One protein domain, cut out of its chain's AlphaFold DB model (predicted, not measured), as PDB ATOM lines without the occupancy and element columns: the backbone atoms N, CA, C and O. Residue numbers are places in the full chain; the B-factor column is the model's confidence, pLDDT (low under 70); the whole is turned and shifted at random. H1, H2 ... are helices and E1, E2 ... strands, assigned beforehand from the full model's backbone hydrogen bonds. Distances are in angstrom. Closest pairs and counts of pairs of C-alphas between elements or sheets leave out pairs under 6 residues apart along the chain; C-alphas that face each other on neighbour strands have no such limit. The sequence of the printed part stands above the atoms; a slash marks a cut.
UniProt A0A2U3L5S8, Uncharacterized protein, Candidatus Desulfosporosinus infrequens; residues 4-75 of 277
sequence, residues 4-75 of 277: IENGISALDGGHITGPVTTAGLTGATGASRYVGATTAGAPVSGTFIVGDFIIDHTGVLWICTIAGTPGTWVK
ATOM      1  N   ILE A   4     -29.632 427.245 -67.116       61.69
ATOM      2  CA  ILE A   4     -30.819 426.434 -67.396       61.69
ATOM      3  C   ILE A   4     -30.911 425.216 -66.458       61.69
ATOM      4  O   ILE A   4     -31.993 424.920 -65.963       61.69
ATOM      5  N   GLU A   5     -29.797 424.544 -66.149       59.22
ATOM      6  CA  GLU A   5     -29.797 423.324 -65.320       59.22
ATOM      7  C   GLU A   5     -30.085 423.626 -63.838       59.22
ATOM      8  O   GLU A   5     -30.765 422.850 -63.172       59.22
ATOM      9  N   ASN A   6     -29.670 424.800 -63.349       57.19
ATOM     10  CA  ASN A   6     -29.985 425.263 -61.990       57.19
ATOM     11  C   ASN A   6     -31.446 425.724 -61.832       57.19
ATOM     12  O   ASN A   6     -31.974 425.712 -60.725       57.19
ATOM     13  N   GLY A   7     -32.106 426.149 -62.918       56.25
ATOM     14  CA  GLY A   7     -33.524 426.530 -62.889       56.25
ATOM     15  C   GLY A   7     -34.467 425.326 -62.949       56.25
ATOM     16  O   GLY A   7     -35.556 425.358 -62.381       56.25
ATOM     17  N   ILE A   8     -34.035 424.246 -63.606       60.28
ATOM     18  CA  ILE A   8     -34.834 423.031 -63.805       60.28
ATOM     19  C   ILE A   8     -34.909 422.154 -62.550       60.28
ATOM     20  O   ILE A   8     -35.910 421.472 -62.360       60.28
ATOM     21  N   SER A   9     -33.921 422.209 -61.649       60.19
ATOM     22  CA  SER A   9     -33.951 421.433 -60.397       60.19
ATOM     23  C   SER A   9     -35.052 421.868 -59.419       60.19
ATOM     24  O   SER A   9     -35.318 421.161 -58.454       60.19
ATOM     25  N   ALA A  10     -35.681 423.028 -59.643       56.97
ATOM     26  CA  ALA A  10     -36.834 423.507 -58.876       56.97
ATOM     27  C   ALA A  10     -38.190 423.003 -59.419       56.97
ATOM     28  O   ALA A  10     -39.229 423.279 -58.819       56.97
ATOM     29  N   LEU A  11     -38.187 422.290 -60.552       61.03
ATOM     30  CA  LEU A  11     -39.363 421.700 -61.186       61.03
ATOM     31  C   LEU A  11     -39.328 420.180 -60.977       61.03
ATOM     32  O   LEU A  11     -38.746 419.453 -61.779       61.03
ATOM     33  N   ASP A  12     -39.952 419.688 -59.906       61.25
ATOM     34  CA  ASP A  12     -40.135 418.245 -59.701       61.25
ATOM     35  C   ASP A  12     -41.431 417.794 -60.383       61.25
ATOM     36  O   ASP A  12     -42.525 418.254 -60.046       61.25
ATOM     37  N   GLY A  13     -41.322 416.944 -61.406       60.81
ATOM     38  CA  GLY A  13     -42.487 416.379 -62.095       60.81
ATOM     39  C   GLY A  13     -43.465 417.421 -62.661       60.81
ATOM     40  O   GLY A  13     -44.666 417.163 -62.714       60.81
ATOM     41  N   GLY A  14     -42.978 418.612 -63.033       58.94
ATOM     42  CA  GLY A  14     -43.804 419.717 -63.542       58.94
ATOM     43  C   GLY A  14     -44.475 420.586 -62.470       58.94
ATOM     44  O   GLY A  14     -45.223 421.496 -62.823       58.94
ATOM     45  N   HIS A  15     -44.194 420.353 -61.187       61.44
ATOM     46  CA  HIS A  15     -44.690 421.160 -60.076       61.44
ATOM     47  C   HIS A  15     -43.564 422.017 -59.494       61.44
ATOM     48  O   HIS A  15     -42.437 421.555 -59.312       61.44
ATOM     49  N   ILE A  16     -43.880 423.268 -59.160       69.06
ATOM     50  CA  ILE A  16     -43.003 424.093 -58.330       69.06
ATOM     51  C   ILE A  16     -43.334 423.754 -56.875       69.06
ATOM     52  O   ILE A  16     -44.395 424.119 -56.376       69.06
ATOM     53  N   THR A  17     -42.452 423.012 -56.205       67.12
ATOM     54  CA  THR A  17     -42.656 422.514 -54.831       67.12
ATOM     55  C   THR A  17     -42.197 423.494 -53.744       67.12
ATOM     56  O   THR A  17     -42.385 423.234 -52.557       67.12
ATOM     57  N   GLY A  18     -41.628 424.641 -54.131       67.38
ATOM     58  CA  GLY A  18     -41.194 425.715 -53.235       67.38
ATOM     59  C   GLY A  18     -41.873 427.061 -53.519       67.38
ATOM     60  O   GLY A  18     -42.571 427.208 -54.523       67.38
ATOM     61  N   PRO A  19     -41.671 428.072 -52.655       64.31
ATOM     62  CA  PRO A  19     -42.216 429.403 -52.888       64.31
ATOM     63  C   PRO A  19     -41.665 429.992 -54.190       64.31
ATOM     64  O   PRO A  19     -40.452 430.101 -54.376       64.31
ATOM     65  N   VAL A  20     -42.566 430.408 -55.080       71.12
ATOM     66  CA  VAL A  20     -42.197 431.130 -56.302       71.12
ATOM     67  C   VAL A  20     -41.816 432.548 -55.906       71.12
ATOM     68  O   VAL A  20     -42.670 433.341 -55.513       71.12
ATOM     69  N   THR A  21     -40.531 432.871 -56.007       64.44
ATOM     70  CA  THR A  21     -40.034 434.236 -55.825       64.44
ATOM     71  C   THR A  21     -39.794 434.859 -57.189       64.44
ATOM     72  O   THR A  21     -39.105 434.268 -58.019       64.44
ATOM     73  N   THR A  22     -40.316 436.057 -57.429       66.94
ATOM     74  CA  THR A  22     -39.991 436.818 -58.641       66.94
ATOM     75  C   THR A  22     -38.956 437.885 -58.292       66.94
ATOM     76  O   THR A  22     -38.999 438.449 -57.202       66.94
ATOM     77  N   ALA A  23     -38.013 438.170 -59.198       66.62
ATOM     78  CA  ALA A  23     -37.001 439.213 -58.985       66.62
ATOM     79  C   ALA A  23     -37.589 440.642 -58.962       66.62
ATOM     80  O   ALA A  23     -36.865 441.600 -58.703       66.62
ATOM     81  N   GLY A  24     -38.896 440.781 -59.220       65.56
ATOM     82  CA  GLY A  24     -39.554 442.062 -59.421       65.56
ATOM     83  C   GLY A  24     -39.180 442.704 -60.759       65.56
ATOM     84  O   GLY A  24     -38.107 442.477 -61.313       65.56
ATOM     85  N   LEU A  25     -40.079 443.519 -61.305       74.00
ATOM     86  CA  LEU A  25     -39.736 444.481 -62.359       74.00
ATOM     87  C   LEU A  25     -39.340 445.813 -61.705       74.00
ATOM     88  O   LEU A  25     -39.633 446.042 -60.528       74.00
ATOM     89  N   THR A  26     -38.699 446.721 -62.447       77.88
ATOM     90  CA  THR A  26     -38.425 448.086 -61.964       77.88
ATOM     91  C   THR A  26     -39.722 448.734 -61.461       77.88
ATOM     92  O   THR A  26     -40.682 448.861 -62.216       77.88
ATOM     93  N   GLY A  27     -39.758 449.113 -60.178       75.94
ATOM     94  CA  GLY A  27     -40.955 449.633 -59.494       75.94
ATOM     95  C   GLY A  27     -41.686 448.626 -58.591       75.94
ATOM     96  O   GLY A  27     -42.498 449.039 -57.772       75.94
ATOM     97  N   ALA A  28     -41.361 447.332 -58.668       74.44
ATOM     98  CA  ALA A  28     -41.906 446.265 -57.825       74.44
ATOM     99  C   ALA A  28     -40.769 445.464 -57.167       74.44
ATOM    100  O   ALA A  28     -40.620 444.268 -57.386       74.44
ATOM    101  N   THR A  29     -39.932 446.147 -56.385       81.75
ATOM    102  CA  THR A  29     -38.726 445.567 -55.762       81.75
ATOM    103  C   THR A  29     -38.998 444.847 -54.438       81.75
ATOM    104  O   THR A  29     -38.088 444.251 -53.867       81.75
ATOM    105  N   GLY A  30     -40.224 444.935 -53.911       80.88
ATOM    106  CA  GLY A  30     -40.635 444.192 -52.722       80.88
ATOM    107  C   GLY A  30     -40.777 442.704 -53.035       80.88
ATOM    108  O   GLY A  30     -41.302 442.340 -54.086       80.88
ATOM    109  N   ALA A  31     -40.329 441.841 -52.122       75.50
ATOM    110  CA  ALA A  31     -40.550 440.408 -52.262       75.50
ATOM    111  C   ALA A  31     -42.058 440.112 -52.254       75.50
ATOM    112  O   ALA A  31     -42.780 440.574 -51.375       75.50
ATOM    113  N   SER A  32     -42.525 439.325 -53.219       84.25
ATOM    114  CA  SER A  32     -43.855 438.723 -53.177       84.25
ATOM    115  C   SER A  32     -43.744 437.259 -53.557       84.25
ATOM    116  O   SER A  32     -43.110 436.920 -54.562       84.25
ATOM    117  N   ARG A  33     -44.288 436.391 -52.704       88.88
ATOM    118  CA  ARG A  33     -44.153 434.941 -52.845       88.88
ATOM    119  C   ARG A  33     -45.496 434.276 -52.613       88.88
ATOM    120  O   ARG A  33     -46.110 434.490 -51.571       88.88
ATOM    121  N   TYR A  34     -45.920 433.435 -53.550       89.94
ATOM    122  CA  TYR A  34     -46.997 432.493 -53.273       89.94
ATOM    123  C   TYR A  34     -46.438 431.392 -52.375       89.94
ATOM    124  O   TYR A  34     -45.489 430.707 -52.764       89.94
ATOM    125  N   VAL A  35     -46.991 431.251 -51.172       91.62
ATOM    126  CA  VAL A  35     -46.471 430.320 -50.151       91.62
ATOM    127  C   VAL A  35     -47.421 429.161 -49.844       91.62
ATOM    128  O   VAL A  35     -47.159 428.384 -48.930       91.62
ATOM    129  N   GLY A  36     -48.499 429.017 -50.621       92.19
ATOM    130  CA  GLY A  36     -49.416 427.880 -50.554       92.19
ATOM    131  C   GLY A  36     -50.873 428.277 -50.323       92.19
ATOM    132  O   GLY A  36     -51.298 429.374 -50.681       92.19
ATOM    133  N   ALA A  37     -51.632 427.355 -49.733       94.25
ATOM    134  CA  ALA A  37     -53.056 427.504 -49.466       94.25
ATOM    135  C   ALA A  37     -53.448 426.938 -48.094       94.25
ATOM    136  O   ALA A  37     -52.759 426.082 -47.538       94.25
ATOM    137  N   THR A  38     -54.572 427.407 -47.557       97.06
ATOM    138  CA  THR A  38     -55.183 426.929 -46.305       97.06
ATOM    139  C   THR A  38     -56.629 426.496 -46.550       97.06
ATOM    140  O   THR A  38     -57.265 426.911 -47.516       97.06
ATOM    141  N   THR A  39     -57.197 425.682 -45.655       96.31
ATOM    142  CA  THR A  39     -58.618 425.293 -45.745       96.31
ATOM    143  C   THR A  39     -59.551 426.493 -45.570       96.31
ATOM    144  O   THR A  39     -60.526 426.634 -46.301       96.31
ATOM    145  N   ALA A  40     -59.258 427.356 -44.600       93.81
ATOM    146  CA  ALA A  40     -59.969 428.602 -44.353       93.81
ATOM    147  C   ALA A  40     -59.080 429.518 -43.510       93.81
ATOM    148  O   ALA A  40     -58.431 429.047 -42.573       93.81
ATOM    149  N   GLY A  41     -59.093 430.820 -43.792       91.56
ATOM    150  CA  GLY A  41     -58.345 431.778 -42.985       91.56
ATOM    151  C   GLY A  41     -56.861 431.870 -43.337       91.56
ATOM    152  O   GLY A  41     -56.329 431.087 -44.120       91.56
ATOM    153  N   ALA A  42     -56.176 432.838 -42.735       94.38
ATOM    154  CA  ALA A  42     -54.729 432.972 -42.852       94.38
ATOM    155  C   ALA A  42     -53.974 431.785 -42.210       94.38
ATOM    156  O   ALA A  42     -54.522 431.121 -41.325       94.38
ATOM    157  N   PRO A  43     -52.705 431.534 -42.588       96.44
ATOM    158  CA  PRO A  43     -51.863 430.545 -41.925       96.44
ATOM    159  C   PRO A  43     -51.723 430.807 -40.419       96.44
ATOM    160  O   PRO A  43     -51.513 431.938 -39.988       96.44
ATOM    161  N   VAL A  44     -51.796 429.737 -39.623       96.25
ATOM    162  CA  VAL A  44     -51.633 429.771 -38.154       96.25
ATOM    163  C   VAL A  44     -50.279 429.221 -37.685       96.25
ATOM    164  O   VAL A  44     -49.964 429.261 -36.499       96.25
ATOM    165  N   SER A  45     -49.462 428.715 -38.610       95.19
ATOM    166  CA  SER A  45     -48.107 428.206 -38.377       95.19
ATOM    167  C   SER A  45     -47.232 428.423 -39.616       95.19
ATOM    168  O   SER A  45     -47.756 428.673 -40.700       95.19
ATOM    169  N   GLY A  46     -45.909 428.313 -39.459       94.19
ATOM    170  CA  GLY A  46     -44.917 428.572 -40.515       94.19
ATOM    171  C   GLY A  46     -44.246 429.937 -40.364       94.19
ATOM    172  O   GLY A  46     -44.736 430.775 -39.619       94.19
ATOM    173  N   THR A  47     -43.106 430.157 -41.021       94.69
ATOM    174  CA  THR A  47     -42.383 431.440 -40.980       94.69
ATOM    175  C   THR A  47     -42.579 432.183 -42.287       94.69
ATOM    176  O   THR A  47     -42.232 431.669 -43.351       94.69
ATOM    177  N   PHE A  48     -43.083 433.406 -42.190       94.75
ATOM    178  CA  PHE A  48     -43.463 434.216 -43.338       94.75
ATOM    179  C   PHE A  48     -42.805 435.584 -43.286       94.75
ATOM    180  O   PHE A  48     -42.505 436.111 -42.211       94.75
ATOM    181  N   ILE A  49     -42.599 436.166 -44.461       92.44
ATOM    182  CA  ILE A  49     -42.094 437.528 -44.624       92.44
ATOM    183  C   ILE A  49     -43.190 438.428 -45.189       92.44
ATOM    184  O   ILE A  49     -44.200 437.958 -45.712       92.44
ATOM    185  N   VAL A  50     -42.988 439.740 -45.086       92.50
ATOM    186  CA  VAL A  50     -43.893 440.720 -45.697       92.50
ATOM    187  C   VAL A  50     -43.965 440.482 -47.208       92.50
ATOM    188  O   VAL A  50     -42.931 440.330 -47.854       92.50
ATOM    189  N   GLY A  51     -45.182 440.462 -47.753       90.25
ATOM    190  CA  GLY A  51     -45.450 440.233 -49.175       90.25
ATOM    191  C   GLY A  51     -45.683 438.769 -49.562       90.25
ATOM    192  O   GLY A  51     -46.077 438.507 -50.703       90.25
ATOM    193  N   ASP A  52     -45.510 437.824 -48.630       93.69
ATOM    194  CA  ASP A  52     -46.017 436.460 -48.809       93.69
ATOM    195  C   ASP A  52     -47.537 436.492 -48.984       93.69
ATOM    196  O   ASP A  52     -48.232 437.232 -48.284       93.69
ATOM    197  N   PHE A  53     -48.062 435.690 -49.906       93.88
ATOM    198  CA  PHE A  53     -49.496 435.561 -50.117       93.88
ATOM    199  C   PHE A  53     -49.933 434.107 -50.269       93.88
ATOM    200  O   PHE A  53     -49.192 433.252 -50.761       93.88
ATOM    201  N   ILE A  54     -51.164 433.844 -49.839       94.69
ATOM    202  CA  ILE A  54     -51.842 432.556 -49.988       94.69
ATOM    203  C   ILE A  54     -53.251 432.760 -50.541       94.69
ATOM    204  O   ILE A  54     -53.793 433.867 -50.498       94.69
ATOM    205  N   ILE A  55     -53.864 431.672 -50.996       94.31
ATOM    206  CA  ILE A  55     -55.305 431.586 -51.247       94.31
ATOM    207  C   ILE A  55     -55.872 430.581 -50.245       94.31
ATOM    208  O   ILE A  55     -55.297 429.510 -50.078       94.31
ATOM    209  N   ASP A  56     -56.977 430.888 -49.575       94.69
ATOM    210  CA  ASP A  56     -57.708 429.863 -48.830       94.69
ATOM    211  C   ASP A  56     -58.766 429.176 -49.711       94.69
ATOM    212  O   ASP A  56     -59.219 429.722 -50.719       94.69
ATOM    213  N   HIS A  57     -59.188 427.963 -49.350       94.06
ATOM    214  CA  HIS A  57     -60.175 427.208 -50.134       94.06
ATOM    215  C   HIS A  57     -61.584 427.829 -50.120       94.06
ATOM    216  O   HIS A  57     -62.474 427.334 -50.810       94.06
ATOM    217  N   THR A  58     -61.795 428.924 -49.382       90.00
ATOM    218  CA  THR A  58     -63.019 429.738 -49.459       90.00
ATOM    219  C   THR A  58     -62.942 430.820 -50.542       90.00
ATOM    220  O   THR A  58     -63.918 431.530 -50.773       90.00
ATOM    221  N   GLY A  59     -61.806 430.925 -51.239       86.62
ATOM    222  CA  GLY A  59     -61.575 431.872 -52.328       86.62
ATOM    223  C   GLY A  59     -60.996 433.211 -51.875       86.62
ATOM    224  O   GLY A  59     -61.005 434.165 -52.650       86.62
ATOM    225  N   VAL A  60     -60.498 433.312 -50.638       88.19
ATOM    226  CA  VAL A  60     -59.936 434.558 -50.105       88.19
ATOM    227  C   VAL A  60     -58.423 434.578 -50.289       88.19
ATOM    228  O   VAL A  60     -57.718 433.662 -49.867       88.19
ATOM    229  N   LEU A  61     -57.915 435.663 -50.877       91.44
ATOM    230  CA  LEU A  61     -56.486 435.952 -50.901       91.44
ATOM    231  C   LEU A  61     -56.062 436.579 -49.567       91.44
ATOM    232  O   LEU A  61     -56.728 437.482 -49.059       91.44
ATOM    233  N   TRP A  62     -54.933 436.133 -49.026       92.88
ATOM    234  CA  TRP A  62     -54.325 436.705 -47.830       92.88
ATOM    235  C   TRP A  62     -52.912 437.175 -48.129       92.88
ATOM    236  O   TRP A  62     -52.167 436.467 -48.799       92.88
ATOM    237  N   ILE A  63     -52.534 438.336 -47.594       92.62
ATOM    238  CA  ILE A  63     -51.186 438.901 -47.721       92.62
ATOM    239  C   ILE A  63     -50.582 439.087 -46.331       92.62
ATOM    240  O   ILE A  63     -51.193 439.709 -45.459       92.62
ATOM    241  N   CYS A  64     -49.373 438.576 -46.123       93.75
ATOM    242  CA  CYS A  64     -48.583 438.821 -44.929       93.75
ATOM    243  C   CYS A  64     -48.063 440.263 -44.958       93.75
ATOM    244  O   CYS A  64     -47.332 440.668 -45.861       93.75
ATOM    245  N   THR A  65     -48.453 441.056 -43.966       91.94
ATOM    246  CA  THR A  65     -48.064 442.470 -43.826       91.94
ATOM    247  C   THR A  65     -47.029 442.693 -42.735       91.94
ATOM    248  O   THR A  65     -46.327 443.700 -42.761       91.94
ATOM    249  N   ILE A  66     -46.891 441.744 -41.807       93.25
ATOM    250  CA  ILE A  66     -45.850 441.743 -40.777       93.25
ATOM    251  C   ILE A  66     -45.241 440.345 -40.745       93.25
ATOM    252  O   ILE A  66     -45.954 439.371 -40.508       93.25
ATOM    253  N   ALA A  67     -43.932 440.255 -40.983       94.50
ATOM    254  CA  ALA A  67     -43.191 438.998 -40.946       94.50
ATOM    255  C   ALA A  67     -43.278 438.320 -39.566       94.50
ATOM    256  O   ALA A  67     -43.365 438.996 -38.541       94.50
ATOM    257  N   GLY A  68     -43.215 436.989 -39.526       95.31
ATOM    258  CA  GLY A  68     -43.178 436.241 -38.270       95.31
ATOM    259  C   GLY A  68     -43.611 434.784 -38.395       95.31
ATOM    260  O   GLY A  68     -43.746 434.250 -39.494       95.31
ATOM    261  N   THR A  69     -43.860 434.169 -37.237       95.94
ATOM    262  CA  THR A  69     -44.325 432.782 -37.108       95.94
ATOM    263  C   THR A  69     -45.632 432.764 -36.303       95.94
ATOM    264  O   THR A  69     -45.564 432.661 -35.078       95.94
ATOM    265  N   PRO A  70     -46.819 432.949 -36.924       93.44
ATOM    266  CA  PRO A  70     -47.132 432.836 -38.357       93.44
ATOM    267  C   PRO A  70     -47.197 434.151 -39.162       93.44
ATOM    268  O   PRO A  70     -47.672 434.146 -40.292       93.44
ATOM    269  N   GLY A  71     -46.752 435.286 -38.619       94.56
ATOM    270  CA  GLY A  71     -46.892 436.597 -39.271       94.56
ATOM    271  C   GLY A  71     -48.294 437.203 -39.106       94.56
ATOM    272  O   GLY A  71     -49.182 436.593 -38.512       94.56
ATOM    273  N   THR A  72     -48.494 438.434 -39.586       93.19
ATOM    274  CA  THR A  72     -49.799 439.130 -39.555       93.19
ATOM    275  C   THR A  72     -50.375 439.239 -40.955       93.19
ATOM    276  O   THR A  72     -49.758 439.830 -41.841       93.19
ATOM    277  N   TRP A  73     -51.581 438.713 -41.143       92.25
ATOM    278  CA  TRP A  73     -52.196 438.546 -42.455       92.25
ATOM    279  C   TRP A  73     -53.406 439.448 -42.648       92.25
ATOM    280  O   TRP A  73     -54.213 439.635 -41.739       92.25
ATOM    281  N   VAL A  74     -53.552 439.974 -43.861       89.00
ATOM    282  CA  VAL A  74     -54.662 440.849 -44.247       89.00
ATOM    283  C   VAL A  74     -55.381 440.293 -45.464       89.00
ATOM    284  O   VAL A  74     -54.761 439.678 -46.331       89.00
ATOM    285  N   LYS A  75     -56.686 440.556 -45.541       88.38
ATOM    286  CA  LYS A  75     -57.505 440.313 -46.731       88.38
ATOM    287  C   LYS A  75     -57.553 441.599 -47.567       88.38
ATOM    288  O   LYS A  75     -58.255 442.531 -47.157       88.38
TER     289      LYS A  75
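This is residues 4 to 75 of the 277 residues of an uncharacterized protein of Candidatus Desulfosporosinus infrequens (UniProt A0A2U3L5S8). With little regular structure, this domain is a small, strongly twisted four-stranded sheet with a long looping arm, residues 9 to 32, leading away to a short helix, H1. The 72 printed residues hold H1, E1, E2, E3 and E4 in chain order; the mixed sheet runs E1 E2 E3 E4. It is mostly strand, with 25 residues in named elements, and only just compact, close to loose: radius of gyration of the C-alphas 13.4 A, spans 37 by 31 by 22 A.

E1, residues 33 to 38, spans 15.1 A from C-alpha 33 at (-44.153, 434.941, -52.845). E2 is residues 52 to 56, 13.4 A; E3 61 to 66, 15.8 A; E4 72 to 74, 7.0 A, ending at (-54.662, 440.849, -44.247). H1 is residues 4 to 8, 6.4 A.

E1 and E2 are parallel at 27 degrees, with N 53 and O 33 2.8 A apart. E2, E3 and E4 form a meander, each strand the antiparallel neighbour of the one before. In hairpin E2 and E3, N 64 and O 52 are 2.8 A apart; in hairpin E3 and E4, N 65 and O 72, 2.8 A. H1, its O i to N i+4 pair within hydrogen-bond range, is not on the sheet.

The C-alphas farthest apart, Glu 5 and Lys 75, are 37.4 A apart. The printed part has no cut; links H1 to E1 and E1 to E2 are long. Residues 4 to 19 and 21 to 24 have pLDDT under 70.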